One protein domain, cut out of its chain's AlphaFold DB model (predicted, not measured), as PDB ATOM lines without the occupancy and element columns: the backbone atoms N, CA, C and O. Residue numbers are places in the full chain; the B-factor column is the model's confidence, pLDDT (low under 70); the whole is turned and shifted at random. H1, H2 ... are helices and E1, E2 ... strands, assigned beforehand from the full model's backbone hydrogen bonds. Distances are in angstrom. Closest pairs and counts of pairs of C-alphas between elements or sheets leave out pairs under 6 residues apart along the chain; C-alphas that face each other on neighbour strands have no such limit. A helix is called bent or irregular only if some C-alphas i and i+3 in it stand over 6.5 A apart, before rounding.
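AT A GLANCE: This is residues 340 to 485 of the 827 residues of the protein "D-alanyl-D-alanine dipeptidase" of Verrucomicrobia bacterium (UniProt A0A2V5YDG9). One twisted sheet of seven strands makes the core, with H5 packed on one face and the later part of H3, residues 375 to 381, on the opposite face; H4 is over E6, toward the E4 edge. Beyond the end of E1 the chain goes out through H1 and H2 and comes back along H3 as an arm, with residues 361 to 367 standing free. The printed part has 146 residues with five named helices and seven named strands, in the order E1 H1 H2 H3 E2 E3 H4 E4 E5 E6 E7 H5. The sheet's order is E1, E2, E3, E7, E6, E5, E4, all antiparallel, and the class is mixed, helices and strands. The whole is compact, with a radius of gyration of the C-alphas of 15.7 A and spans of 51 by 40 by 29 A.

IN THESE COORDINATES: After residues 340 to 345, E1 covers residues 346 to 351, 16.9 A long, beginning at C-alpha 346 at (-6.473, -22.424, -23.543). H1, residues 352 to 357, follows at once, then H2, residues 360 to 363. H3, residues 368 to 381, spans 18.6 A and is irregular: C-alphas 375 and 378 are 9.2 A apart. E2, residues 391 to 400, is 26.9 A long and begins at C-alpha 391 at (-21.023, -37.462, -25.423). E3, residues 406 to 414, is 26.0 A long. H4 covers residues 419 to 427, 12.2 A, and E4 residues 432 to 434. E5 is residues 444 to 447, E6 residues 451 to 455 and E7 residues 460 to 464. H5, residues 466 to 476, is 15.7 A long and ends at C-alpha 476 at (-13.471, -31.114, -8.327).

HOW THE PARTS SIT: The edge strands are E1 and E4. E1 and E2 are antiparallel at 172 degrees, with N 348 and O 396 at 2.8 A. The hairpin of E2 and E3 has N 395 and O 411 at 2.8 A. E3 and E7 are antiparallel at 147 degrees, with N 412 and O 461 at 2.9 A. E4, E5, E6 and E7 form a meander, each strand the antiparallel neighbour of the one before; N 434 and O 444 are 2.9 A apart, N 453 and O 445 2.8 A, and N 454 and O 462 2.9 A. The domain has three layers, helices on both faces of a sheet: H3 and H4 on one face, H5 on the other. H5's closest C-alphas to E6 are those of Pro 466 and Ala 452, 5.1 A. H3 has a height of 11.0 A over the sheet and runs across the strands, at 83 degrees to E2 on the local plane; its closest C-alphas to E7 are those of Ala 378 and Gly 464, 5.5 A. H4, at a height of 9.2 A, lies over E6, slantwise at 38 degrees on the local plane. H1 only grazes the sheet with residues 352 to 355, and H2 is not on it. In H1, H4 and H5 every O i to N i+4 pair is within hydrogen-bond range; H3 has 2 of 10, beside 4 of 11 O i to N i+3 pairs, and H2 is too short for an i+4 pair.

THE WHOLE: The two C-alphas farthest apart are those of Lys 362 and Asp 438, 50.7 A. The printed part has no cut, and no link is long; H3 to E2 and E4 to E5 are short links and the others are tight. The mean pLDDT of the printed part is 76.7, and residues 355 to 376, 388, 402 to 404, 435 to 442 and 484 to 485 of this model are under 70.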
ATOM      1  N   LEU A 340     -12.009 -27.072 -14.233       86.19
ATOM      2  CA  LEU A 340     -10.658 -27.023 -14.797       86.19
ATOM      3  C   LEU A 340      -9.673 -26.360 -13.818       86.19
ATOM      4  O   LEU A 340     -10.102 -25.507 -13.034       86.19
ATOM      5  N   PRO A 341      -8.372 -26.697 -13.853       87.25
ATOM      6  CA  PRO A 341      -7.362 -26.062 -13.002       87.25
ATOM      7  C   PRO A 341      -7.237 -24.558 -13.258       87.25
ATOM      8  O   PRO A 341      -7.419 -24.089 -14.387       87.25
ATOM      9  N   GLN A 342      -6.884 -23.791 -12.222       84.31
ATOM     10  CA  GLN A 342      -6.768 -22.330 -12.315       84.31
ATOM     11  C   GLN A 342      -5.752 -21.846 -13.365       84.31
ATOM     12  O   GLN A 342      -5.929 -20.771 -13.944       84.31
ATOM     13  N   GLU A 343      -4.720 -22.635 -13.632       82.06
ATOM     14  CA  GLU A 343      -3.628 -22.345 -14.572       82.06
ATOM     15  C   GLU A 343      -3.993 -22.633 -16.037       82.06
ATOM     16  O   GLU A 343      -3.168 -22.473 -16.923       82.06
ATOM     17  N   THR A 344      -5.234 -23.040 -16.320       83.50
ATOM     18  CA  THR A 344      -5.678 -23.306 -17.695       83.50
ATOM     19  C   THR A 344      -5.614 -22.041 -18.553       83.50
ATOM     20  O   THR A 344      -6.309 -21.060 -18.268       83.50
ATOM     21  N   ASP A 345      -4.852 -22.105 -19.643       81.81
ATOM     22  CA  ASP A 345      -4.577 -20.977 -20.536       81.81
ATOM     23  C   ASP A 345      -5.380 -21.024 -21.830       81.81
ATOM     24  O   ASP A 345      -5.776 -19.981 -22.352       81.81
ATOM     25  N   THR A 346      -5.657 -22.223 -22.341       83.06
ATOM     26  CA  THR A 346      -6.473 -22.424 -23.543       83.06
ATOM     27  C   THR A 346      -7.554 -23.460 -23.276       83.06
ATOM     28  O   THR A 346      -7.284 -24.500 -22.686       83.06
ATOM     29  N   ILE A 347      -8.782 -23.193 -23.717       83.38
ATOM     30  CA  ILE A 347      -9.915 -24.116 -23.616       83.38
ATOM     31  C   ILE A 347     -10.525 -24.282 -24.996       83.38
ATOM     32  O   ILE A 347     -10.934 -23.312 -25.629       83.38
ATOM     33  N   MET A 348     -10.661 -25.527 -25.420       82.69
ATOM     34  CA  MET A 348     -11.412 -25.923 -26.595       82.69
ATOM     35  C   MET A 348     -12.542 -26.845 -26.152       82.69
ATOM     36  O   MET A 348     -12.288 -27.868 -25.529       82.69
ATOM     37  N   SER A 349     -13.794 -26.510 -26.456       81.62
ATOM     38  CA  SER A 349     -14.912 -27.429 -26.236       81.62
ATOM     39  C   SER A 349     -15.782 -27.594 -27.467       81.62
ATOM     40  O   SER A 349     -15.987 -26.670 -28.258       81.62
ATOM     41  N   ILE A 350     -16.286 -28.813 -27.626       80.06
ATOM     42  CA  ILE A 350     -17.156 -29.214 -28.723       80.06
ATOM     43  C   ILE A 350     -18.436 -29.765 -28.140       80.06
ATOM     44  O   ILE A 350     -18.410 -30.675 -27.314       80.06
ATOM     45  N   ASN A 351     -19.553 -29.247 -28.628       80.94
ATOM     46  CA  ASN A 351     -20.877 -29.750 -28.334       80.94
ATOM     47  C   ASN A 351     -21.303 -30.746 -29.423       80.94
ATOM     48  O   ASN A 351     -21.731 -30.364 -30.518       80.94
ATOM     49  N   ALA A 352     -21.189 -32.034 -29.110       74.00
ATOM     50  CA  ALA A 352     -21.509 -33.132 -30.015       74.00
ATOM     51  C   ALA A 352     -22.976 -33.096 -30.485       74.00
ATOM     52  O   ALA A 352     -23.248 -33.388 -31.651       74.00
ATOM     53  N   ASP A 353     -23.915 -32.660 -29.636       72.44
ATOM     54  CA  ASP A 353     -25.332 -32.537 -30.007       72.44
ATOM     55  C   ASP A 353     -25.543 -31.483 -31.101       72.44
ATOM     56  O   ASP A 353     -26.330 -31.689 -32.025       72.44
ATOM     57  N   GLN A 354     -24.854 -30.342 -31.014       71.31
ATOM     58  CA  GLN A 354     -24.955 -29.280 -32.021       71.31
ATOM     59  C   GLN A 354     -24.305 -29.698 -33.346       71.31
ATOM     60  O   GLN A 354     -24.844 -29.405 -34.413       71.31
ATOM     61  N   PHE A 355     -23.189 -30.431 -33.282       67.56
ATOM     62  CA  PHE A 355     -22.530 -31.008 -34.456       67.56
ATOM     63  C   PHE A 355     -23.412 -32.061 -35.159       67.56
ATOM     64  O   PHE A 355     -23.516 -32.040 -36.389       67.56
ATOM     65  N   GLU A 356     -24.107 -32.931 -34.411       66.31
ATOM     66  CA  GLU A 356     -25.089 -33.879 -34.970       66.31
ATOM     67  C   GLU A 356     -26.299 -33.148 -35.586       66.31
ATOM     68  O   GLU A 356     -26.672 -33.419 -36.729       66.31
ATOM     69  N   ARG A 357     -26.886 -32.172 -34.874       66.31
ATOM     70  CA  ARG A 357     -28.056 -31.397 -35.345       66.31
ATOM     71  C   ARG A 357     -27.780 -30.583 -36.605       66.31
ATOM     72  O   ARG A 357     -28.685 -30.391 -37.416       66.31
ATOM     73  N   ALA A 358     -26.548 -30.113 -36.788       59.25
ATOM     74  CA  ALA A 358     -26.143 -29.366 -37.974       59.25
ATOM     75  C   ALA A 358     -26.047 -30.233 -39.251       59.25
ATOM     76  O   ALA A 358     -25.785 -29.688 -40.325       59.25
ATOM     77  N   ASN A 359     -26.283 -31.557 -39.171       55.16
ATOM     78  CA  ASN A 359     -26.223 -32.500 -40.298       55.16
ATOM     79  C   ASN A 359     -24.913 -32.390 -41.098       55.16
ATOM     80  O   ASN A 359     -24.902 -32.454 -42.332       55.16
ATOM     81  N   LEU A 360     -23.790 -32.227 -40.392       52.41
ATOM     82  CA  LEU A 360     -22.478 -32.020 -41.007       52.41
ATOM     83  C   LEU A 360     -22.088 -33.133 -41.985       52.41
ATOM     84  O   LEU A 360     -21.470 -32.835 -42.996       52.41
ATOM     85  N   ALA A 361     -22.519 -34.378 -41.757       45.66
ATOM     86  CA  ALA A 361     -22.263 -35.506 -42.662       45.66
ATOM     87  C   ALA A 361     -22.777 -35.271 -44.098       45.66
ATOM     88  O   ALA A 361     -22.171 -35.737 -45.055       45.66
ATOM     89  N   LYS A 362     -23.871 -34.511 -44.262       50.44
ATOM     90  CA  LYS A 362     -24.413 -34.130 -45.580       50.44
ATOM     91  C   LYS A 362     -23.711 -32.916 -46.183       50.44
ATOM     92  O   LYS A 362     -23.577 -32.842 -47.398       50.44
ATOM     93  N   ARG A 363     -23.316 -31.953 -45.345       51.50
ATOM     94  CA  ARG A 363     -22.637 -30.716 -45.776       51.50
ATOM     95  C   ARG A 363     -21.148 -30.922 -46.038       51.50
ATOM     96  O   ARG A 363     -20.524 -30.083 -46.678       51.50
ATOM     97  N   TRP A 364     -20.588 -32.010 -45.517       52.03
ATOM     98  CA  TRP A 364     -19.154 -32.237 -45.487       52.03
ATOM     99  C   TRP A 364     -18.773 -33.718 -45.660       52.03
ATOM    100  O   TRP A 364     -18.185 -34.322 -44.761       52.03
ATOM    101  N   PRO A 365     -19.097 -34.330 -46.812       44.38
ATOM    102  CA  PRO A 365     -18.992 -35.780 -46.982       44.38
ATOM    103  C   PRO A 365     -17.548 -36.310 -46.962       44.38
ATOM    104  O   PRO A 365     -17.343 -37.478 -46.655       44.38
ATOM    105  N   ASN A 366     -16.553 -35.459 -47.265       43.88
ATOM    106  CA  ASN A 366     -15.175 -35.890 -47.539       43.88
ATOM    107  C   ASN A 366     -14.137 -35.605 -46.433       43.88
ATOM    108  O   ASN A 366     -13.084 -36.231 -46.476       43.88
ATOM    109  N   ASP A 367     -14.422 -34.760 -45.425       46.16
ATOM    110  CA  ASP A 367     -13.426 -34.400 -44.379       46.16
ATOM    111  C   ASP A 367     -13.852 -34.733 -42.934       46.16
ATOM    112  O   ASP A 367     -13.165 -34.375 -41.978       46.16
ATOM    113  N   GLN A 368     -14.962 -35.458 -42.728       46.94
ATOM    114  CA  GLN A 368     -15.277 -36.012 -41.399       46.94
ATOM    115  C   GLN A 368     -14.146 -36.853 -40.761       46.94
ATOM    116  O   GLN A 368     -13.976 -36.739 -39.544       46.94
ATOM    117  N   PRO A 369     -13.374 -37.683 -41.499       43.84
ATOM    118  CA  PRO A 369     -12.371 -38.549 -40.873       43.84
ATOM    119  C   PRO A 369     -11.088 -37.825 -40.423       43.84
ATOM    120  O   PRO A 369     -10.392 -38.349 -39.558       43.84
ATOM    121  N   THR A 370     -10.777 -36.630 -40.939       46.38
ATOM    122  CA  THR A 370      -9.544 -35.886 -40.591       46.38
ATOM    123  C   THR A 370      -9.731 -34.934 -39.409       46.38
ATOM    124  O   THR A 370      -8.820 -34.753 -38.610       46.38
ATOM    125  N   LEU A 371     -10.928 -34.362 -39.260       49.22
ATOM    126  CA  LEU A 371     -11.270 -33.409 -38.198       49.22
ATOM    127  C   LEU A 371     -11.419 -34.071 -36.821       49.22
ATOM    128  O   LEU A 371     -11.051 -33.489 -35.807       49.22
ATOM    129  N   TRP A 372     -11.996 -35.273 -36.759       55.22
ATOM    130  CA  TRP A 372     -12.444 -35.844 -35.487       55.22
ATOM    131  C   TRP A 372     -11.330 -36.337 -34.545       55.22
ATOM    132  O   TRP A 372     -11.412 -36.020 -33.357       55.22
ATOM    133  N   PRO A 373     -10.292 -37.068 -35.002       55.16
ATOM    134  CA  PRO A 373      -9.268 -37.635 -34.116       55.16
ATOM    135  C   PRO A 373      -8.483 -36.590 -33.306       55.16
ATOM    136  O   PRO A 373      -8.287 -36.772 -32.105       55.16
ATOM    137  N   GLY A 374      -8.113 -35.458 -33.921       55.38
ATOM    138  CA  GLY A 374      -7.408 -34.359 -33.240       55.38
ATOM    139  C   GLY A 374      -8.272 -33.575 -32.240       55.38
ATOM    140  O   GLY A 374      -7.746 -32.893 -31.362       55.38
ATOM    141  N   LEU A 375      -9.599 -33.700 -32.352       57.44
ATOM    142  CA  LEU A 375     -10.586 -32.979 -31.545       57.44
ATOM    143  C   LEU A 375     -11.128 -33.784 -30.357       57.44
ATOM    144  O   LEU A 375     -11.504 -33.197 -29.346       57.44
ATOM    145  N   ILE A 376     -11.175 -35.115 -30.464       65.06
ATOM    146  CA  ILE A 376     -11.556 -36.002 -29.352       65.06
ATOM    147  C   ILE A 376     -10.361 -36.414 -28.487       65.06
ATOM    148  O   ILE A 376     -10.567 -36.765 -27.329       65.06
ATOM    149  N   GLY A 377      -9.130 -36.369 -29.012       71.62
ATOM    150  CA  GLY A 377      -7.910 -36.664 -28.253       71.62
ATOM    151  C   GLY A 377      -8.010 -37.959 -27.434       71.62
ATOM    152  O   GLY A 377      -8.481 -38.994 -27.919       71.62
ATOM    153  N   ALA A 378      -7.638 -37.887 -26.154       71.62
ATOM    154  CA  ALA A 378      -7.699 -39.012 -25.219       71.62
ATOM    155  C   ALA A 378      -9.126 -39.574 -25.008       71.62
ATOM    156  O   ALA A 378      -9.281 -40.727 -24.600       71.62
ATOM    157  N   ALA A 379     -10.184 -38.821 -25.335       72.44
ATOM    158  CA  ALA A 379     -11.568 -39.265 -25.174       72.44
ATOM    159  C   ALA A 379     -11.926 -40.473 -26.057       72.44
ATOM    160  O   ALA A 379     -12.771 -41.280 -25.666       72.44
ATOM    161  N   ALA A 380     -11.266 -40.643 -27.210       75.00
ATOM    162  CA  ALA A 380     -11.454 -41.813 -28.077       75.00
ATOM    163  C   ALA A 380     -11.039 -43.130 -27.409       75.00
ATOM    164  O   ALA A 380     -11.541 -44.196 -27.759       75.00
ATOM    165  N   SER A 381     -10.127 -43.053 -26.439       78.62
ATOM    166  CA  SER A 381      -9.542 -44.217 -25.777       78.62
ATOM    167  C   SER A 381     -10.395 -44.762 -24.626       78.62
ATOM    168  O   SER A 381     -10.006 -45.760 -24.019       78.62
ATOM    169  N   VAL A 382     -11.548 -44.142 -24.324       82.62
ATOM    170  CA  VAL A 382     -12.447 -44.540 -23.228       82.62
ATOM    171  C   VAL A 382     -13.301 -45.752 -23.632       82.62
ATOM    172  O   VAL A 382     -14.168 -45.635 -24.504       82.62
ATOM    173  N   PRO A 383     -13.146 -46.915 -22.972       78.25
ATOM    174  CA  PRO A 383     -13.940 -48.098 -23.285       78.25
ATOM    175  C   PRO A 383     -15.438 -47.875 -23.062       78.25
ATOM    176  O   PRO A 383     -15.870 -47.315 -22.055       78.25
ATOM    177  N   GLY A 384     -16.258 -48.365 -23.994       76.62
ATOM    178  CA  GLY A 384     -17.718 -48.326 -23.864       76.62
ATOM    179  C   GLY A 384     -18.368 -46.965 -24.122       76.62
ATOM    180  O   GLY A 384     -19.592 -46.875 -24.013       76.62
ATOM    181  N   LEU A 385     -17.590 -45.946 -24.495       82.31
ATOM    182  CA  LEU A 385     -18.079 -44.629 -24.890       82.31
ATOM    183  C   LEU A 385     -17.974 -44.462 -26.415       82.31
ATOM    184  O   LEU A 385     -16.880 -44.347 -26.961       82.31
ATOM    185  N   LYS A 386     -19.105 -44.453 -27.132       81.06
ATOM    186  CA  LYS A 386     -19.122 -44.278 -28.595       81.06
ATOM    187  C   LYS A 386     -19.223 -42.798 -28.953       81.06
ATOM    188  O   LYS A 386     -20.316 -42.239 -28.967       81.06
ATOM    189  N   LEU A 387     -18.097 -42.159 -29.251       73.62
ATOM    190  CA  LEU A 387     -18.067 -40.760 -29.689       73.62
ATOM    191  C   LEU A 387     -18.431 -40.625 -31.180       73.62
ATOM    192  O   LEU A 387     -18.095 -41.513 -31.963       73.62
ATOM    193  N   PRO A 388     -19.118 -39.541 -31.595       66.31
ATOM    194  CA  PRO A 388     -19.665 -38.458 -30.764       66.31
ATOM    195  C   PRO A 388     -20.990 -38.799 -30.052       66.31
ATOM    196  O   PRO A 388     -21.383 -38.093 -29.132       66.31
ATOM    197  N   ARG A 389     -21.656 -39.899 -30.429       76.19
ATOM    198  CA  ARG A 389     -23.031 -40.264 -30.029       76.19
ATOM    199  C   ARG A 389     -23.309 -40.282 -28.516       76.19
ATOM    200  O   ARG A 389     -24.421 -39.967 -28.090       76.19
ATOM    201  N   ASP A 390     -22.342 -40.726 -27.721       81.00
ATOM    202  CA  ASP A 390     -22.499 -40.928 -26.277       81.00
ATOM    203  C   ASP A 390     -22.005 -39.733 -25.440       81.00
ATOM    204  O   ASP A 390     -22.216 -39.718 -24.223       81.00
ATOM    205  N   ALA A 391     -21.412 -38.712 -26.068       82.19
ATOM    206  CA  ALA A 391     -21.023 -37.462 -25.423       82.19
ATOM    207  C   ALA A 391     -21.993 -36.327 -25.785       82.19
ATOM    208  O   ALA A 391     -22.525 -36.264 -26.886       82.19
ATOM    209  N   VAL A 392     -22.228 -35.428 -24.834       84.31
ATOM    210  CA  VAL A 392     -22.830 -34.105 -25.065       84.31
ATOM    211  C   VAL A 392     -21.724 -33.117 -25.390       84.31
ATOM    212  O   VAL A 392     -21.838 -32.343 -26.339       84.31
ATOM    213  N   ARG A 393     -20.640 -33.164 -24.610       84.06
ATOM    214  CA  ARG A 393     -19.532 -32.223 -24.716       84.06
ATOM    215  C   ARG A 393     -18.197 -32.899 -24.468       84.06
ATOM    216  O   ARG A 393     -18.086 -33.760 -23.596       84.06
ATOM    217  N   ILE A 394     -17.198 -32.473 -25.224       85.62
ATOM    218  CA  ILE A 394     -15.794 -32.817 -25.005       85.62
ATOM    219  C   ILE A 394     -15.051 -31.500 -24.840       85.62
ATOM    220  O   ILE A 394     -15.152 -30.633 -25.708       85.62
ATOM    221  N   THR A 395     -14.345 -31.350 -23.726       86.62
ATOM    222  CA  THR A 395     -13.557 -30.164 -23.401       86.62
ATOM    223  C   THR A 395     -12.104 -30.570 -23.239       86.62
ATOM    224  O   THR A 395     -11.792 -31.422 -22.412       86.62
ATOM    225  N   ARG A 396     -11.231 -29.933 -24.014       86.44
ATOM    226  CA  ARG A 396      -9.778 -30.042 -23.962       86.44
ATOM    227  C   ARG A 396      -9.219 -28.713 -23.480       86.44
ATOM    228  O   ARG A 396      -9.503 -27.666 -24.056       86.44
ATOM    229  N   ALA A 397      -8.458 -28.753 -22.406       85.69
ATOM    230  CA  ALA A 397      -7.873 -27.586 -21.774       85.69
ATOM    231  C   ALA A 397      -6.358 -27.750 -21.707       85.69
ATOM    232  O   ALA A 397      -5.870 -28.829 -21.391       85.69
ATOM    233  N   LEU A 398      -5.623 -26.687 -22.017       84.69
ATOM    234  CA  LEU A 398      -4.164 -26.679 -22.041       84.69
ATOM    235  C   LEU A 398      -3.641 -25.639 -21.056       84.69
ATOM    236  O   LEU A 398      -4.198 -24.544 -20.946       84.69
ATOM    237  N   THR A 399      -2.552 -25.977 -20.380       82.38
ATOM    238  CA  THR A 399      -1.722 -25.035 -19.622       82.38
ATOM    239  C   THR A 399      -0.291 -25.150 -20.124       82.38
ATOM    240  O   THR A 399       0.163 -26.259 -20.418       82.38
ATOM    241  N   THR A 400       0.387 -24.016 -20.267       77.25
ATOM    242  CA  THR A 400       1.797 -23.983 -20.668       77.25
ATOM    243  C   THR A 400       2.593 -23.418 -19.500       77.25
ATOM    244  O   THR A 400       2.340 -22.294 -19.075       77.25
ATOM    245  N   ASN A 401       3.536 -24.188 -18.958       71.38
ATOM    246  CA  ASN A 401       4.376 -23.697 -17.866       71.38
ATOM    247  C   ASN A 401       5.472 -22.740 -18.381       71.38
ATOM    248  O   ASN A 401       5.709 -22.624 -19.584       71.38
ATOM    249  N   GLU A 402       6.167 -22.057 -17.467       63.97
ATOM    250  CA  GLU A 402       7.237 -21.098 -17.799       63.97
ATOM    251  C   GLU A 402       8.409 -21.740 -18.566       63.97
ATOM    252  O   GLU A 402       9.124 -21.058 -19.297       63.97
ATOM    253  N   THR A 403       8.578 -23.062 -18.449       65.19
ATOM    254  CA  THR A 403       9.580 -23.857 -19.176       65.19
ATOM    255  C   THR A 403       9.122 -24.309 -20.572       65.19
ATOM    256  O   THR A 403       9.906 -24.913 -21.298       65.19
ATOM    257  N   GLY A 404       7.880 -24.008 -20.973       64.06
ATOM    258  CA  GLY A 404       7.313 -24.332 -22.289       64.06
ATOM    259  C   GLY A 404       6.666 -25.717 -22.411       64.06
ATOM    260  O   GLY A 404       6.174 -26.069 -23.485       64.06
ATOM    261  N   GLU A 405       6.621 -26.508 -21.339       74.81
ATOM    262  CA  GLU A 405       5.915 -27.789 -21.319       74.81
ATOM    263  C   GLU A 405       4.402 -27.556 -21.269       74.81
ATOM    264  O   GLU A 405       3.890 -26.739 -20.498       74.81
ATOM    265  N   THR A 406       3.672 -28.295 -22.105       77.25
ATOM    266  CA  THR A 406       2.214 -28.194 -22.208       77.25
ATOM    267  C   THR A 406       1.561 -29.375 -21.502       77.25
ATOM    268  O   THR A 406       1.840 -30.524 -21.842       77.25
ATOM    269  N   ARG A 407       0.657 -29.104 -20.557       84.06
ATOM    270  CA  ARG A 407      -0.177 -30.132 -19.912       84.06
ATOM    271  C   ARG A 407      -1.608 -30.046 -20.414       84.06
ATOM    272  O   ARG A 407      -2.115 -28.956 -20.685       84.06
ATOM    273  N   GLU A 408      -2.258 -31.200 -20.521       85.81
ATOM    274  CA  GLU A 408      -3.564 -31.335 -21.160       85.81
ATOM    275  C   GLU A 408      -4.610 -31.956 -20.230       85.81
ATOM    276  O   GLU A 408      -4.494 -33.094 -19.786       85.81
ATOM    277  N   PHE A 409      -5.701 -31.233 -20.014       87.62
ATOM    278  CA  PHE A 409      -6.830 -31.660 -19.203       87.62
ATOM    279  C   PHE A 409      -8.039 -31.938 -20.094       87.62
ATOM    280  O   PHE A 409      -8.561 -31.022 -20.734       87.62
ATOM    281  N   ASN A 410      -8.528 -33.183 -20.112       88.94
ATOM    282  CA  ASN A 410      -9.724 -33.539 -20.876       88.94
ATOM    283  C   ASN A 410     -10.907 -33.878 -19.968       88.94
ATOM    284  O   ASN A 410     -10.818 -34.725 -19.076       88.94
ATOM    285  N   LEU A 411     -12.047 -33.249 -20.253       89.12
ATOM    286  CA  LEU A 411     -13.335 -33.519 -19.630       89.12
ATOM    287  C   LEU A 411     -14.340 -33.985 -20.681       89.12
ATOM    288  O   LEU A 411     -14.473 -33.390 -21.748       89.12
ATOM    289  N   ILE A 412     -15.097 -35.027 -20.350       88.06
ATOM    290  CA  ILE A 412     -16.167 -35.549 -21.197       88.06
ATOM    291  C   ILE A 412     -17.474 -35.505 -20.426       88.06
ATOM    292  O   ILE A 412     -17.611 -36.149 -19.384       88.06
ATOM    293  N   GLU A 413     -18.458 -34.796 -20.962       88.38
ATOM    294  CA  GLU A 413     -19.834 -34.838 -20.489       88.38
ATOM    295  C   GLU A 413     -20.610 -35.882 -21.294       88.38
ATOM    296  O   GLU A 413     -20.815 -35.732 -22.497       88.38
ATOM    297  N   ALA A 414     -21.041 -36.958 -20.644       84.56
ATOM    298  CA  ALA A 414     -21.784 -38.038 -21.275       84.56
ATOM    299  C   ALA A 414     -23.280 -37.714 -21.404       84.56
ATOM    300  O   ALA A 414     -23.911 -37.174 -20.495       84.56
ATOM    301  N   ARG A 415     -23.885 -38.147 -22.516       83.50
ATOM    302  CA  ARG A 415     -25.319 -37.966 -22.824       83.50
ATOM    303  C   ARG A 415     -26.238 -38.775 -21.910       83.50
ATOM    304  O   ARG A 415     -27.423 -38.478 -21.774       83.50
ATOM    305  N   ARG A 416     -25.712 -39.828 -21.286       80.25
ATOM    306  CA  ARG A 416     -26.428 -40.720 -20.365       80.25
ATOM    307  C   ARG A 416     -25.610 -40.920 -19.093       80.25
ATOM    308  O   ARG A 416     -24.429 -40.596 -19.042       80.25
ATOM    309  N   GLY A 417     -26.238 -41.485 -18.061       75.44
ATOM    310  CA  GLY A 417     -25.547 -41.805 -16.812       75.44
ATOM    311  C   GLY A 417     -24.319 -42.697 -17.036       75.44
ATOM    312  O   GLY A 417     -24.387 -43.702 -17.745       75.44
ATOM    313  N   LEU A 418     -23.210 -42.349 -16.382       83.06
ATOM    314  CA  LEU A 418     -21.898 -42.991 -16.553       83.06
ATOM    315  C   LEU A 418     -21.798 -44.417 -15.995       83.06
ATOM    316  O   LEU A 418     -20.787 -45.084 -16.186       83.06
ATOM    317  N   SER A 419     -22.828 -44.907 -15.307       84.19
ATOM    318  CA  SER A 419     -22.809 -46.189 -14.591       84.19
ATOM    319  C   SER A 419     -22.421 -47.376 -15.481       84.19
ATOM    320  O   SER A 419     -21.706 -48.265 -15.031       84.19
ATOM    321  N   LYS A 420     -22.856 -47.384 -16.750       84.50
ATOM    322  CA  LYS A 420     -22.505 -48.441 -17.712       84.50
ATOM    323  C   LYS A 420     -21.030 -48.377 -18.121       84.50
ATOM    324  O   LYS A 420     -20.373 -49.409 -18.147       84.50
ATOM    325  N   VAL A 421     -20.528 -47.174 -18.400       85.06
ATOM    326  CA  VAL A 421     -19.130 -46.924 -18.793       85.06
ATOM    327  C   VAL A 421     -18.190 -47.299 -17.649       85.06
ATOM    328  O   VAL A 421     -17.257 -48.065 -17.842       85.06
ATOM    329  N   ILE A 422     -18.500 -46.859 -16.427       86.69
ATOM    330  CA  ILE A 422     -17.710 -47.173 -15.228       86.69
ATOM    331  C   ILE A 422     -17.688 -48.674 -14.937       86.69
ATOM    332  O   ILE A 422     -16.642 -49.205 -14.567       86.69
ATOM    333  N   ARG A 423     -18.816 -49.370 -15.124       86.88
ATOM    334  CA  ARG A 423     -18.869 -50.828 -14.977       86.88
ATOM    335  C   ARG A 423     -17.971 -51.525 -15.999       86.88
ATOM    336  O   ARG A 423     -17.185 -52.368 -15.607       86.88
ATOM    337  N   MET A 424     -18.021 -51.114 -17.267       86.31
ATOM    338  CA  MET A 424     -17.147 -51.669 -18.308       86.31
ATOM    339  C   MET A 424     -15.662 -51.431 -18.018       86.31
ATOM    340  O   MET A 424     -14.884 -52.361 -18.156       86.31
ATOM    341  N   ILE A 425     -15.281 -50.229 -17.574       87.44
ATOM    342  CA  ILE A 425     -13.892 -49.922 -17.184       87.44
ATOM    343  C   ILE A 425     -13.467 -50.761 -15.971       87.44
ATOM    344  O   ILE A 425     -12.339 -51.227 -15.911       87.44
ATOM    345  N   SER A 426     -14.367 -50.972 -15.007       85.25
ATOM    346  CA  SER A 426     -14.071 -51.774 -13.812       85.25
ATOM    347  C   SER A 426     -13.949 -53.272 -14.108       85.25
ATOM    348  O   SER A 426     -13.221 -53.961 -13.401       85.25
ATOM    349  N   ASP A 427     -14.665 -53.765 -15.121       86.31
ATOM    350  CA  ASP A 427     -14.647 -55.168 -15.548       86.31
ATOM    351  C   ASP A 427     -13.492 -55.461 -16.542       86.31
ATOM    352  O   ASP A 427     -13.178 -56.624 -16.806       86.31
ATOM    353  N   ASP A 428     -12.849 -54.425 -17.095       84.50
ATOM    354  CA  ASP A 428     -11.736 -54.534 -18.043       84.50
ATOM    355  C   ASP A 428     -10.404 -54.772 -17.313       84.50
ATOM    356  O   ASP A 428      -9.911 -53.923 -16.571       84.50
ATOM    357  N   LYS A 429      -9.782 -55.931 -17.564       85.12
ATOM    358  CA  LYS A 429      -8.516 -56.342 -16.934       85.12
ATOM    359  C   LYS A 429      -7.322 -55.456 -17.302       85.12
ATOM    360  O   LYS A 429      -6.294 -55.539 -16.636       85.12
ATOM    361  N   THR A 430      -7.430 -54.650 -18.359       85.56
ATOM    362  CA  THR A 430      -6.379 -53.699 -18.754       85.56
ATOM    363  C   THR A 430      -6.344 -52.457 -17.863       85.56
ATOM    364  O   THR A 430      -5.336 -51.754 -17.856       85.56
ATOM    365  N   PHE A 431      -7.405 -52.207 -17.088       86.88
ATOM    366  CA  PHE A 431      -7.485 -51.103 -16.142       86.88
ATOM    367  C   PHE A 431      -7.241 -51.576 -14.711       86.88
ATOM    368  O   PHE A 431      -7.849 -52.527 -14.221       86.88
ATOM    369  N   GLN A 432      -6.393 -50.850 -13.995       86.88
ATOM    370  CA  GLN A 432      -6.182 -51.019 -12.568       86.88
ATOM    371  C   GLN A 432      -6.846 -49.870 -11.821       86.88
ATOM    372  O   GLN A 432      -6.644 -48.695 -12.126       86.88
ATOM    373  N   LYS A 433      -7.667 -50.207 -10.825       85.31
ATOM    374  CA  LYS A 433      -8.246 -49.202  -9.939       85.31
ATOM    375  C   LYS A 433      -7.148 -48.669  -9.026       85.31
ATOM    376  O   LYS A 433      -6.587 -49.426  -8.237       85.31
ATOM    377  N   ARG A 434      -6.904 -47.364  -9.080       82.31
ATOM    378  CA  ARG A 434      -5.950 -46.683  -8.207       82.31
ATOM    379  C   ARG A 434      -6.669 -45.799  -7.202       82.31
ATOM    380  O   ARG A 434      -7.780 -45.318  -7.437       82.31
ATOM    381  N   SER A 435      -6.012 -45.590  -6.072       69.81
ATOM    382  CA  SER A 435      -6.377 -44.540  -5.124       69.81
ATOM    383  C   SER A 435      -5.440 -43.368  -5.349       69.81
ATOM    384  O   SER A 435      -4.226 -43.554  -5.383       69.81
ATOM    385  N   ILE A 436      -6.008 -42.185  -5.546       68.94
ATOM    386  CA  ILE A 436      -5.245 -40.949  -5.703       68.94
ATOM    387  C   ILE A 436      -4.571 -40.672  -4.357       68.94
ATOM    388  O   ILE A 436      -5.224 -40.779  -3.314       68.94
ATOM    389  N   LYS A 437      -3.255 -40.425  -4.365       57.25
ATOM    390  CA  LYS A 437      -2.456 -40.304  -3.136       57.25
ATOM    391  C   LYS A 437      -3.051 -39.264  -2.170       57.25
ATOM    392  O   LYS A 437      -3.571 -38.230  -2.580       57.25
ATOM    393  N   ASP A 438      -2.950 -39.601  -0.887       51.38
ATOM    394  CA  ASP A 438      -3.286 -38.824   0.314       51.38
ATOM    395  C   ASP A 438      -4.759 -38.583   0.675       51.38
ATOM    396  O   ASP A 438      -5.012 -38.188   1.813       51.38
ATOM    397  N   TYR A 439      -5.759 -38.893  -0.165       55.88
ATOM    398  CA  TYR A 439      -7.161 -38.632   0.212       55.88
ATOM    399  C   TYR A 439      -8.146 -39.678  -0.336       55.88
ATOM    400  O   TYR A 439      -8.184 -39.967  -1.528       55.88
ATOM    401  N   HIS A 440      -8.998 -40.232   0.542       53.84
ATOM    402  CA  HIS A 440     -10.073 -41.186   0.215       53.84
ATOM    403  C   HIS A 440     -11.220 -40.529  -0.590       53.84
ATOM    404  O   HIS A 440     -12.365 -40.474  -0.136       53.84
ATOM    405  N   GLY A 441     -10.934 -40.002  -1.782       62.03
ATOM    406  CA  GLY A 441     -11.884 -39.266  -2.616       62.03
ATOM    407  C   GLY A 441     -11.870 -39.745  -4.065       62.03
ATOM    408  O   GLY A 441     -10.877 -39.589  -4.749       62.03
ATOM    409  N   LEU A 442     -13.004 -40.285  -4.525       68.94
ATOM    410  CA  LEU A 442     -13.322 -40.720  -5.899       68.94
ATOM    411  C   LEU A 442     -12.415 -41.818  -6.522       68.94
ATOM    412  O   LEU A 442     -11.196 -41.707  -6.555       68.94
ATOM    413  N   PRO A 443     -12.997 -42.906  -7.069       77.50
ATOM    414  CA  PRO A 443     -12.216 -43.928  -7.762       77.50
ATOM    415  C   PRO A 443     -11.677 -43.415  -9.109       77.50
ATOM    416  O   PRO A 443     -12.435 -42.846  -9.902       77.50
ATOM    417  N   ALA A 444     -10.397 -43.687  -9.372       85.50
ATOM    418  CA  ALA A 444      -9.743 -43.518 -10.668       85.50
ATOM    419  C   ALA A 444      -9.241 -44.877 -11.184       85.50
ATOM    420  O   ALA A 444      -8.926 -45.778 -10.401       85.50
ATOM    421  N   TRP A 445      -9.180 -45.030 -12.502       90.38
ATOM    422  CA  TRP A 445      -8.723 -46.241 -13.180       90.38
ATOM    423  C   TRP A 445      -7.611 -45.889 -14.155       90.38
ATOM    424  O   TRP A 445      -7.739 -44.915 -14.890       90.38
ATOM    425  N   GLU A 446      -6.554 -46.687 -14.177       89.62
ATOM    426  CA  GLU A 446      -5.352 -46.453 -14.974       89.62
ATOM    427  C   GLU A 446      -5.050 -47.657 -15.868       89.62
ATOM    428  O   GLU A 446      -5.171 -48.803 -15.438       89.62
ATOM    429  N   ARG A 447      -4.665 -47.393 -17.113       90.12
ATOM    430  CA  ARG A 447      -4.246 -48.356 -18.128       90.12
ATOM    431  C   ARG A 447      -2.881 -47.928 -18.661       90.12
ATOM    432  O   ARG A 447      -2.730 -46.818 -19.167       90.12
ATOM    433  N   GLN A 448      -1.902 -48.825 -18.583       80.50
ATOM    434  CA  GLN A 448      -0.545 -48.569 -19.072       80.50
ATOM    435  C   GLN A 448      -0.498 -48.383 -20.606       80.50
ATOM    436  O   GLN A 448      -1.306 -48.996 -21.312       80.50
ATOM    437  N   PRO A 449       0.450 -47.583 -21.139       70.62
ATOM    438  CA  PRO A 449       1.534 -46.911 -20.412       70.62
ATOM    439  C   PRO A 449       1.187 -45.537 -19.810       70.62
ATOM    440  O   PRO A 449       1.899 -45.128 -18.903       70.62
ATOM    441  N   ASP A 450       0.132 -44.842 -20.256       82.81
ATOM    442  CA  ASP A 450      -0.108 -43.442 -19.841       82.81
ATOM    443  C   ASP A 450      -1.573 -42.977 -20.012       82.81
ATOM    444  O   ASP A 450      -1.869 -41.958 -20.635       82.81
ATOM    445  N   PHE A 451      -2.541 -43.769 -19.540       88.88
ATOM    446  CA  PHE A 451      -3.962 -43.436 -19.681       88.88
ATOM    447  C   PHE A 451      -4.744 -43.666 -18.391       88.88
ATOM    448  O   PHE A 451      -4.765 -44.767 -17.854       88.88
ATOM    449  N   ALA A 452      -5.467 -42.656 -17.926       89.75
ATOM    450  CA  ALA A 452      -6.308 -42.708 -16.747       89.75
ATOM    451  C   ALA A 452      -7.709 -42.145 -17.020       89.75
ATOM    452  O   ALA A 452      -7.926 -41.313 -17.904       89.75
ATOM    453  N   VAL A 453      -8.678 -42.620 -16.237       91.12
ATOM    454  CA  VAL A 453     -10.073 -42.170 -16.256       91.12
ATOM    455  C   VAL A 453     -10.579 -42.025 -14.825       91.12
ATOM    456  O   VAL A 453     -10.407 -42.929 -14.009       91.12
ATOM    457  N   ALA A 454     -11.266 -40.926 -14.518       89.81
ATOM    458  CA  ALA A 454     -11.927 -40.726 -13.229       89.81
ATOM    459  C   ALA A 454     -13.316 -40.102 -13.388       89.81
ATOM    460  O   ALA A 454     -13.565 -39.272 -14.263       89.81
ATOM    461  N   ARG A 455     -14.250 -40.478 -12.508       88.44
ATOM    462  CA  ARG A 455     -15.587 -39.870 -12.477       88.44
ATOM    463  C   ARG A 455     -15.575 -38.618 -11.607       88.44
ATOM    464  O   ARG A 455     -15.634 -38.719 -10.386       88.44
ATOM    465  N   VAL A 456     -15.606 -37.448 -12.242       84.44
ATOM    466  CA  VAL A 456     -15.611 -36.133 -11.569       84.44
ATOM    467  C   VAL A 456     -17.014 -35.518 -11.448       84.44
ATOM    468  O   VAL A 456     -17.215 -34.496 -10.795       84.44
ATOM    469  N   GLY A 457     -18.046 -36.151 -12.013       80.44
ATOM    470  CA  GLY A 457     -19.429 -35.695 -11.861       80.44
ATOM    471  C   GLY A 457     -20.486 -36.777 -12.097       80.44
ATOM    472  O   GLY A 457     -20.165 -37.922 -12.428       80.44
ATOM    473  N   PRO A 458     -21.783 -36.440 -11.957       79.12
ATOM    474  CA  PRO A 458     -22.875 -37.363 -12.264       79.12
ATOM    475  C   PRO A 458     -22.814 -37.891 -13.704       79.12
ATOM    476  O   PRO A 458     -23.058 -39.083 -13.909       79.12
ATOM    477  N   ALA A 459     -22.427 -37.025 -14.646       84.19
ATOM    478  CA  ALA A 459     -22.292 -37.308 -16.074       84.19
ATOM    479  C   ALA A 459     -20.914 -36.919 -16.652       84.19
ATOM    480  O   ALA A 459     -20.736 -36.988 -17.859       84.19
ATOM    481  N   THR A 460     -19.938 -36.538 -15.818       88.00
ATOM    482  CA  THR A 460     -18.635 -36.019 -16.277       88.00
ATOM    483  C   THR A 460     -17.484 -36.971 -15.945       88.00
ATOM    484  O   THR A 460     -17.359 -37.410 -14.795       88.00
ATOM    485  N   LEU A 461     -16.643 -37.264 -16.938       90.00
ATOM    486  CA  LEU A 461     -15.389 -38.011 -16.810       90.00
ATOM    487  C   LEU A 461     -14.190 -37.086 -17.027       90.00
ATOM    488  O   LEU A 461     -14.224 -36.254 -17.927       90.00
ATOM    489  N   ALA A 462     -13.140 -37.275 -16.234       90.19
ATOM    490  CA  ALA A 462     -11.795 -36.789 -16.513       90.19
ATOM    491  C   ALA A 462     -11.006 -37.910 -17.194       90.19
ATOM    492  O   ALA A 462     -11.108 -39.063 -16.764       90.19
ATOM    493  N   VAL A 463     -10.272 -37.587 -18.258       90.25
ATOM    494  CA  VAL A 463      -9.549 -38.560 -19.090       90.25
ATOM    495  C   VAL A 463      -8.209 -37.972 -19.523       90.25
ATOM    496  O   VAL A 463      -8.117 -36.771 -19.755       90.25
ATOM    497  N   GLY A 464      -7.174 -38.793 -19.656       88.81
ATOM    498  CA  GLY A 464      -5.862 -38.341 -20.124       88.81
ATOM    499  C   GLY A 464      -4.743 -39.050 -19.390       88.81
ATOM    500  O   GLY A 464      -4.933 -40.183 -18.956       88.81
ATOM    501  N   ALA A 465      -3.606 -38.387 -19.235       88.94
ATOM    502  CA  ALA A 465      -2.507 -38.927 -18.455       88.94
ATOM    503  C   ALA A 465      -2.857 -38.983 -16.942       88.94
ATOM    504  O   ALA A 465      -3.658 -38.181 -16.442       88.94
ATOM    505  N   PRO A 466      -2.296 -39.955 -16.200       88.19
ATOM    506  CA  PRO A 466      -2.385 -40.118 -14.753       88.19
ATOM    507  C   PRO A 466      -2.396 -38.818 -13.940       88.19
ATOM    508  O   PRO A 466      -3.319 -38.609 -13.151       88.19
ATOM    509  N   ASN A 467      -1.404 -37.954 -14.121       87.50
ATOM    510  CA  ASN A 467      -1.213 -36.779 -13.268       87.50
ATOM    511  C   ASN A 467      -2.283 -35.704 -13.527       87.50
ATOM    512  O   ASN A 467      -2.775 -35.056 -12.601       87.50
ATOM    513  N   GLU A 468      -2.690 -35.549 -14.783       89.19
ATOM    514  CA  GLU A 468      -3.697 -34.595 -15.247       89.19
ATOM    515  C   GLU A 468      -5.093 -34.985 -14.745       89.19
ATOM    516  O   GLU A 468      -5.873 -34.131 -14.314       89.19
ATOM    517  N   VAL A 469      -5.404 -36.285 -14.748       89.50
ATOM    518  CA  VAL A 469      -6.669 -36.812 -14.213       89.50
ATOM    519  C   VAL A 469      -6.754 -36.621 -12.700       89.50
ATOM    520  O   VAL A 469      -7.809 -36.225 -12.200       89.50
ATOM    521  N   ASP A 470      -5.658 -36.852 -11.973       88.62
ATOM    522  CA  ASP A 470      -5.620 -36.653 -10.520       88.62
ATOM    523  C   ASP A 470      -5.844 -35.189 -10.149       88.62
ATOM    524  O   ASP A 470      -6.618 -34.872  -9.244       88.62
ATOM    525  N   GLU A 471      -5.241 -34.278 -10.902       88.06
ATOM    526  CA  GLU A 471      -5.446 -32.852 -10.717       88.06
ATOM    527  C   GLU A 471      -6.900 -32.423 -10.954       88.06
ATOM    528  O   GLU A 471      -7.457 -31.697 -10.130       88.06
ATOM    529  N   LEU A 472      -7.561 -32.931 -11.999       88.62
ATOM    530  CA  LEU A 472      -8.988 -32.671 -12.236       88.62
ATOM    531  C   LEU A 472      -9.881 -33.189 -11.098       88.62
ATOM    532  O   LEU A 472     -10.882 -32.554 -10.751       88.62
ATOM    533  N   VAL A 473      -9.524 -34.319 -10.483       87.06
ATOM    534  CA  VAL A 473     -10.235 -34.839  -9.309       87.06
ATOM    535  C   VAL A 473     -10.038 -33.927  -8.096       87.06
ATOM    536  O   VAL A 473     -11.016 -33.587  -7.427       87.06
ATOM    537  N   LEU A 474      -8.811 -33.468  -7.833       86.19
ATOM    538  CA  LEU A 474      -8.516 -32.556  -6.722       86.19
ATOM    539  C   LEU A 474      -9.223 -31.204  -6.876       86.19
ATOM    540  O   LEU A 474      -9.782 -30.683  -5.908       86.19
ATOM    541  N   VAL A 475      -9.253 -30.659  -8.094       85.31
ATOM    542  CA  VAL A 475     -10.007 -29.442  -8.424       85.31
ATOM    543  C   VAL A 475     -11.497 -29.649  -8.151       85.31
ATOM    544  O   VAL A 475     -12.146 -28.817  -7.516       85.31
ATOM    545  N   ARG A 476     -12.055 -30.799  -8.550       82.75
ATOM    546  CA  ARG A 476     -13.471 -31.114  -8.327       82.75
ATOM    547  C   ARG A 476     -13.847 -31.213  -6.849       82.75
ATOM    548  O   ARG A 476     -14.961 -30.829  -6.483       82.75
ATOM    549  N   LEU A 477     -12.956 -31.761  -6.029       80.81
ATOM    550  CA  LEU A 477     -13.143 -31.894  -4.583       80.81
ATOM    551  C   LEU A 477     -12.926 -30.567  -3.832       80.81
ATOM    552  O   LEU A 477     -13.142 -30.524  -2.624       80.81
ATOM    553  N   GLY A 478     -12.533 -29.494  -4.530       77.12
ATOM    554  CA  GLY A 478     -12.227 -28.192  -3.933       77.12
ATOM    555  C   GLY A 478     -10.887 -28.156  -3.193       77.12
ATOM    556  O   GLY A 478     -10.668 -27.263  -2.383       77.12
ATOM    557  N   MET A 479     -10.007 -29.131  -3.446       80.56
ATOM    558  CA  MET A 479      -8.691 -29.254  -2.805       80.56
ATOM    559  C   MET A 479      -7.598 -28.495  -3.562       80.56
ATOM    560  O   MET A 479      -6.643 -28.022  -2.956       80.56
ATOM    561  N   LYS A 480      -7.747 -28.357  -4.883       81.38
ATOM    562  CA  LYS A 480      -6.953 -27.445  -5.713       81.38
ATOM    563  C   LYS A 480      -7.831 -26.298  -6.209       81.38
ATOM    564  O   LYS A 480      -9.032 -26.506  -6.397       81.38
ATOM    565  N   PRO A 481      -7.262 -25.099  -6.421       79.44
ATOM    566  CA  PRO A 481      -8.031 -23.990  -6.946       79.44
ATOM    567  C   PRO A 481      -8.509 -24.326  -8.357       79.44
ATOM    568  O   PRO A 481      -7.729 -24.684  -9.243       79.44
ATOM    569  N   ASP A 482      -9.814 -24.212  -8.554       79.81
ATOM    570  CA  ASP A 482     -10.395 -24.285  -9.877       79.81
ATOM    571  C   ASP A 482     -10.211 -22.952 -10.609       79.81
ATOM    572  O   ASP A 482      -9.812 -21.936 -10.028       79.81
ATOM    573  N   LEU A 483     -10.473 -22.952 -11.912       74.81
ATOM    574  CA  LEU A 483     -10.537 -21.749 -12.728       74.81
ATOM    575  C   LEU A 483     -11.498 -20.748 -12.068       74.81
ATOM    576  O   LEU A 483     -12.711 -20.873 -12.201       74.81
ATOM    577  N   LYS A 484     -10.970 -19.776 -11.307       59.25
ATOM    578  CA  LYS A 484     -11.771 -18.775 -10.585       59.25
ATOM    579  C   LYS A 484     -12.542 -17.914 -11.582       59.25
ATOM    580  O   LYS A 484     -12.009 -16.972 -12.163       59.25
ATOM    581  N   ILE A 485     -13.821 -18.228 -11.759       53.97
ATOM    582  CA  ILE A 485     -14.753 -17.461 -12.588       53.97
ATOM    583  C   ILE A 485     -15.333 -16.337 -11.733       53.97
ATOM    584  O   ILE A 485     -16.407 -16.466 -11.154       53.97
TER     585      ILE A 485